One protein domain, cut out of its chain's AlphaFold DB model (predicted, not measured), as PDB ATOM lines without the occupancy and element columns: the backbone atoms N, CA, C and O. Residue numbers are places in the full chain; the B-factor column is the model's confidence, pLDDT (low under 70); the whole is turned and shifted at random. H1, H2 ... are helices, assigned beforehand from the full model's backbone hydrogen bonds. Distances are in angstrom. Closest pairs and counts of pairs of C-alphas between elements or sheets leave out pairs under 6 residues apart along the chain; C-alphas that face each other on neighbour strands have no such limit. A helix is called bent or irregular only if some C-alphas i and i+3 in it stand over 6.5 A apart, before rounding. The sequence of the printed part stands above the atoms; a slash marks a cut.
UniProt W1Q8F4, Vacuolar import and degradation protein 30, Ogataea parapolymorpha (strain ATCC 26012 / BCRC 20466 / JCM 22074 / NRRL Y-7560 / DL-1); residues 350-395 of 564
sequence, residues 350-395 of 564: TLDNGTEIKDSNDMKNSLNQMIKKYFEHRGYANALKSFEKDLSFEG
ATOM      1  N   THR A 350       7.339  30.555  67.838       87.31
ATOM      2  CA  THR A 350       8.272  29.436  67.670       87.31
ATOM      3  C   THR A 350       8.687  28.937  69.048       87.31
ATOM      4  O   THR A 350       9.254  29.689  69.836       87.31
ATOM      5  N   LEU A 351       8.378  27.678  69.348       82.00
ATOM      6  CA  LEU A 351       8.799  27.007  70.574       82.00
ATOM      7  C   LEU A 351      10.290  26.635  70.506       82.00
ATOM      8  O   LEU A 351      10.839  26.444  69.422       82.00
ATOM      9  N   ASP A 352      10.926  26.430  71.661       80.31
ATOM     10  CA  ASP A 352      12.357  26.078  71.766       80.31
ATOM     11  C   ASP A 352      12.739  24.796  71.010       80.31
ATOM     12  O   ASP A 352      13.877  24.611  70.586       80.31
ATOM     13  N   ASN A 353      11.775  23.896  70.821       79.19
ATOM     14  CA  ASN A 353      11.946  22.667  70.050       79.19
ATOM     15  C   ASN A 353      11.840  22.881  68.523       79.19
ATOM     16  O   ASN A 353      11.814  21.902  67.781       79.19
ATOM     17  N   GLY A 354      11.735  24.131  68.061       82.44
ATOM     18  CA  GLY A 354      11.588  24.511  66.656       82.44
ATOM     19  C   GLY A 354      10.164  24.406  66.104       82.44
ATOM     20  O   GLY A 354       9.963  24.646  64.916       82.44
ATOM     21  N   THR A 355       9.171  24.052  66.928       83.69
ATOM     22  CA  THR A 355       7.769  23.978  66.485       83.69
ATOM     23  C   THR A 355       7.213  25.387  66.319       83.69
ATOM     24  O   THR A 355       7.186  26.157  67.277       83.69
ATOM     25  N   GLU A 356       6.747  25.722  65.121       85.94
ATOM     26  CA  GLU A 356       6.083  26.996  64.846       85.94
ATOM     27  C   GLU A 356       4.567  26.843  64.996       85.94
ATOM     28  O   GLU A 356       3.957  26.015  64.327       85.94
ATOM     29  N   ILE A 357       3.960  27.662  65.852       86.44
ATOM     30  CA  ILE A 357       2.513  27.770  66.029       86.44
ATOM     31  C   ILE A 357       2.054  28.999  65.253       86.44
ATOM     32  O   ILE A 357       2.254  30.119  65.723       86.44
ATOM     33  N   LYS A 358       1.485  28.817  64.055       86.31
ATOM     34  CA  LYS A 358       1.085  29.932  63.175       86.31
ATOM     35  C   LYS A 358      -0.404  30.213  63.218       86.31
ATOM     36  O   LYS A 358      -0.811  31.362  63.053       86.31
ATOM     37  N   ASP A 359      -1.205  29.175  63.413       84.75
ATOM     38  CA  ASP A 359      -2.656  29.271  63.389       84.75
ATOM     39  C   ASP A 359      -3.329  28.485  64.525       84.75
ATOM     40  O   ASP A 359      -2.696  27.868  65.388       84.75
ATOM     41  N   SER A 360      -4.662  28.548  64.557       83.38
ATOM     42  CA  SER A 360      -5.469  27.857  65.563       83.38
ATOM     43  C   SER A 360      -5.363  26.333  65.479       83.38
ATOM     44  O   SER A 360      -5.615  25.665  66.478       83.38
ATOM     45  N   ASN A 361      -5.021  25.771  64.318       84.94
ATOM     46  CA  ASN A 361      -4.877  24.332  64.142       84.94
ATOM     47  C   ASN A 361      -3.538  23.842  64.709       84.94
ATOM     48  O   ASN A 361      -3.513  22.861  65.449       84.94
ATOM     49  N   ASP A 362      -2.450  24.578  64.471       85.88
ATOM     50  CA  ASP A 362      -1.146  24.310  65.091       85.88
ATOM     51  C   ASP A 362      -1.223  24.381  66.624       85.88
ATOM     52  O   ASP A 362      -0.639  23.554  67.332       85.88
ATOM     53  N   MET A 363      -1.993  25.345  67.145       86.81
ATOM     54  CA  MET A 363      -2.245  25.474  68.581       86.81
ATOM     55  C   MET A 363      -3.000  24.257  69.126       86.81
ATOM     56  O   MET A 363      -2.604  23.704  70.150       86.81
ATOM     57  N   LYS A 364      -4.052  23.801  68.432       87.75
ATOM     58  CA  LYS A 364      -4.795  22.585  68.807       87.75
ATOM     59  C   LYS A 364      -3.890  21.355  68.825       87.75
ATOM     60  O   LYS A 364      -3.897  20.622  69.806       87.75
ATOM     61  N   ASN A 365      -3.064  21.166  67.798       87.50
ATOM     62  CA  ASN A 365      -2.115  20.051  67.740       87.50
ATOM     63  C   ASN A 365      -1.118  20.092  68.904       87.50
ATOM     64  O   ASN A 365      -0.895  19.087  69.580       87.50
ATOM     65  N   SER A 366      -0.561  21.270  69.188       88.00
ATOM     66  CA  SER A 366       0.364  21.471  70.307       88.00
ATOM     67  C   SER A 366      -0.305  21.195  71.659       88.00
ATOM     68  O   SER A 366       0.280  20.539  72.524       88.00
ATOM     69  N   LEU A 367      -1.555  21.633  71.826       89.56
ATOM     70  CA  LEU A 367      -2.358  21.371  73.017       89.56
ATOM     71  C   LEU A 367      -2.664  19.876  73.170       89.56
ATOM     72  O   LEU A 367      -2.471  19.335  74.256       89.56
ATOM     73  N   ASN A 368      -3.041  19.190  72.090       91.69
ATOM     74  CA  ASN A 368      -3.266  17.744  72.085       91.69
ATOM     75  C   ASN A 368      -2.011  16.991  72.546       91.69
ATOM     76  O   ASN A 368      -2.097  16.124  73.413       91.69
ATOM     77  N   GLN A 369      -0.824  17.370  72.056       90.75
ATOM     78  CA  GLN A 369       0.444  16.795  72.521       90.75
ATOM     79  C   GLN A 369       0.709  17.062  74.008       90.75
ATOM     80  O   GLN A 369       1.219  16.195  74.723       90.75
ATOM     81  N   MET A 370       0.362  18.252  74.501       91.50
ATOM     82  CA  MET A 370       0.505  18.599  75.915       91.50
ATOM     83  C   MET A 370      -0.457  17.798  76.804       91.50
ATOM     84  O   MET A 370      -0.042  17.323  77.861       91.50
ATOM     85  N   ILE A 371      -1.695  17.576  76.354       93.38
ATOM     86  CA  ILE A 371      -2.691  16.733  77.031       93.38
ATOM     87  C   ILE A 371      -2.231  15.268  77.054       93.38
ATOM     88  O   ILE A 371      -2.258  14.637  78.112       93.38
ATOM     89  N   LYS A 372      -1.716  14.735  75.934       93.88
ATOM     90  CA  LYS A 372      -1.151  13.372  75.883       93.88
ATOM     91  C   LYS A 372      -0.030  13.192  76.912       93.88
ATOM     92  O   LYS A 372      -0.061  12.261  77.719       93.88
ATOM     93  N   LYS A 373       0.916  14.141  76.952       93.25
ATOM     94  CA  LYS A 373       1.995  14.183  77.956       93.25
ATOM     95  C   LYS A 373       1.464  14.305  79.382       93.25
ATOM     96  O   LYS A 373       2.033  13.702  80.282       93.25
ATOM     97  N   TYR A 374       0.395  15.066  79.604       94.56
ATOM     98  CA  TYR A 374      -0.233  15.186  80.918       94.56
ATOM     99  C   TYR A 374      -0.814  13.849  81.393       94.56
ATOM    100  O   TYR A 374      -0.547  13.432  82.523       94.56
ATOM    101  N   PHE A 375      -1.560  13.145  80.537       94.75
ATOM    102  CA  PHE A 375      -2.105  11.834  80.882       94.75
ATOM    103  C   PHE A 375      -1.005  10.816  81.170       94.75
ATOM    104  O   PHE A 375      -1.079  10.108  82.177       94.75
ATOM    105  N   GLU A 376       0.044  10.777  80.347       95.00
ATOM    106  CA  GLU A 376       1.201   9.913  80.583       95.00
ATOM    107  C   GLU A 376       1.902  10.258  81.907       95.00
ATOM    108  O   GLU A 376       2.067   9.381  82.763       95.00
ATOM    109  N   HIS A 377       2.200  11.539  82.140       93.69
ATOM    110  CA  HIS A 377       2.853  12.037  83.355       93.69
ATOM    111  C   HIS A 377       2.070  11.688  84.621       93.69
ATOM    112  O   HIS A 377       2.651  11.228  85.612       93.69
ATOM    113  N   ARG A 378       0.745  11.854  84.587       89.94
ATOM    114  CA  ARG A 378      -0.133  11.591  85.728       89.94
ATOM    115  C   ARG A 378      -0.499  10.118  85.892       89.94
ATOM    116  O   ARG A 378      -1.068   9.792  86.929       89.94
ATOM    117  N   GLY A 379      -0.176   9.222  84.961       91.75
ATOM    118  CA  GLY A 379      -0.553   7.805  85.063       91.75
ATOM    119  C   GLY A 379      -1.984   7.500  84.614       91.75
ATOM    120  O   GLY A 379      -2.590   6.544  85.085       91.75
ATOM    121  N   TYR A 380      -2.567   8.327  83.746       92.81
ATOM    122  CA  TYR A 380      -3.908   8.139  83.186       92.81
ATOM    123  C   TYR A 380      -3.860   7.357  81.866       92.81
ATOM    124  O   TYR A 380      -4.393   7.793  80.850       92.81
ATOM    125  N   ALA A 381      -3.221   6.184  81.873       92.19
ATOM    126  CA  ALA A 381      -2.976   5.399  80.659       92.19
ATOM    127  C   ALA A 381      -4.265   5.005  79.909       92.19
ATOM    128  O   ALA A 381      -4.279   4.991  78.682       92.19
ATOM    129  N   ASN A 382      -5.359   4.718  80.627       91.38
ATOM    130  CA  ASN A 382      -6.651   4.418  79.998       91.38
ATOM    131  C   ASN A 382      -7.242   5.658  79.309       91.38
ATOM    132  O   ASN A 382      -7.649   5.572  78.156       91.38
ATOM    133  N   ALA A 383      -7.239   6.810  79.993       94.19
ATOM    134  CA  ALA A 383      -7.740   8.064  79.430       94.19
ATOM    135  C   ALA A 383      -6.920   8.502  78.213       94.19
ATOM    136  O   ALA A 383      -7.490   8.972  77.238       94.19
ATOM    137  N   LEU A 384      -5.600   8.280  78.234       94.12
ATOM    138  CA  LEU A 384      -4.733   8.519  77.084       94.12
ATOM    139  C   LEU A 384      -5.153   7.684  75.871       94.12
ATOM    140  O   LEU A 384      -5.338   8.244  74.799       94.12
ATOM    141  N   LYS A 385      -5.368   6.372  76.045       92.06
ATOM    142  CA  LYS A 385      -5.820   5.490  74.956       92.06
ATOM    143  C   LYS A 385      -7.177   5.917  74.392       92.06
ATOM    144  O   LYS A 385      -7.348   5.936  73.177       92.06
ATOM    145  N   SER A 386      -8.127   6.272  75.259       93.75
ATOM    146  CA  SER A 386      -9.434   6.785  74.825       93.75
ATOM    147  C   SER A 386      -9.291   8.106  74.068       93.75
ATOM    148  O   SER A 386      -9.836   8.242  72.981       93.75
ATOM    149  N   PHE A 387      -8.481   9.033  74.581       93.81
ATOM    150  CA  PHE A 387      -8.220  10.318  73.934       93.81
ATOM    151  C   PHE A 387      -7.564  10.157  72.555       93.81
ATOM    152  O   PHE A 387      -7.932  10.846  71.612       93.81
ATOM    153  N   GLU A 388      -6.629   9.217  72.390       92.38
ATOM    154  CA  GLU A 388      -6.045   8.913  71.077       92.38
ATOM    155  C   GLU A 388      -7.065   8.346  70.090       92.38
ATOM    156  O   GLU A 388      -7.035   8.692  68.908       92.38
ATOM    157  N   LYS A 389      -7.986   7.505  70.571       90.75
ATOM    158  CA  LYS A 389      -9.088   6.990  69.756       90.75
ATOM    159  C   LYS A 389      -9.990   8.133  69.284       90.75
ATOM    160  O   LYS A 389     -10.305   8.189  68.098       90.75
ATOM    161  N   ASP A 390     -10.330   9.070  70.163       92.81
ATOM    162  CA  ASP A 390     -11.147  10.239  69.818       92.81
ATOM    163  C   ASP A 390     -10.448  11.138  68.788       92.81
ATOM    164  O   ASP A 390     -11.033  11.483  67.762       92.81
ATOM    165  N   LEU A 391      -9.153  11.411  68.976       90.50
ATOM    166  CA  LEU A 391      -8.346  12.156  68.005       90.50
ATOM    167  C   LEU A 391      -8.281  11.464  66.634       90.50
ATOM    168  O   LEU A 391      -8.276  12.138  65.602       90.50
ATOM    169  N   SER A 392      -8.272  10.127  66.599       88.44
ATOM    170  CA  SER A 392      -8.291   9.383  65.336       88.44
ATOM    171  C   SER A 392      -9.599   9.579  64.557       88.44
ATOM    172  O   SER A 392      -9.564   9.668  63.329       88.44
ATOM    173  N   PHE A 393     -10.735   9.731  65.252       88.56
ATOM    174  CA  PHE A 393     -12.022  10.055  64.626       88.56
ATOM    175  C   PHE A 393     -12.062  11.486  64.077       88.56
ATOM    176  O   PHE A 393     -12.722  11.730  63.069       88.56
ATOM    177  N   GLU A 394     -11.317  12.414  64.681       85.69
ATOM    178  CA  GLU A 394     -11.137  13.784  64.176       85.69
ATOM    179  C   GLU A 394     -10.135  13.879  63.005       85.69
ATOM    180  O   GLU A 394      -9.924  14.955  62.446       85.69
ATOM    181  N   GLY A 395      -9.539  12.754  62.590       81.94
ATOM    182  CA  GLY A 395      -8.607  12.683  61.461       81.94
ATOM    183  C   GLY A 395      -7.134  12.861  61.838       81.94
ATOM    184  O   GLY A 395      -6.288  12.960  60.947       81.94
TER     185      GLY A 395
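Overview. This is residues 350 to 395 of the 564 residues of the protein "Vacuolar import and degradation protein 30" of Ogataea parapolymorpha (strain ATCC 26012 / BCRC 20466 / JCM 22074 / NRRL Y-7560 / DL-1) (UniProt W1Q8F4). The longest helix, H1, is one arm of a helical hairpin, and the shorter H2 folds back beside it after a tight turn. The two make a narrow V, joined at the turn and open towards the start of H1, while residues 350 to 359 form a hooked tail that folds back on the side of H1 away from H2. The printed part has 46 residues with two named helices, H1 then H2, and no named strand; its class is all helix. The whole is loose, with a radius of gyration of the C-alphas of 11.9 A, and flat, spanning 31 by 24 by 12 A.

Arrangement. H1, residues 360 to 378, and H2, residues 381 to 393, touch, with 6 pairs of C-alphas within 8 A. The closest C-alphas are those of Phe 375 and Leu 384, 5.7 A apart. H1 touches H2 with residues 372 to 376 alone. The helices run opposite ways at a shallow tilt of 22 degrees, and their centres are 11.9 A apart. They form a helical hairpin, two helices that follow each other and run opposite ways, with a tight link of 2 residues. Residues 359 to 364, of which 360 to 364 belong to H1, stand free. In H1 and H2 every O i to N i+4 pair is within hydrogen-bond range.

Along the chain. H1 has 19 residues and measures 26.5 A from C-alpha 360 at (-5.469, 27.857, 65.563) to C-alpha 378 at (-0.133, 11.591, 85.728). H2 has 13 residues and measures 19.0 A, ending with C-alpha 393 at (-12.022, 10.055, 64.626). Neither helix is bent.

Size, cuts and confidence. The two C-alphas farthest apart are those of Thr 350 and Asn 382, 31.6 A. The printed part has no cut. Its mean pLDDT is 89.2, and no printed residue is under 70.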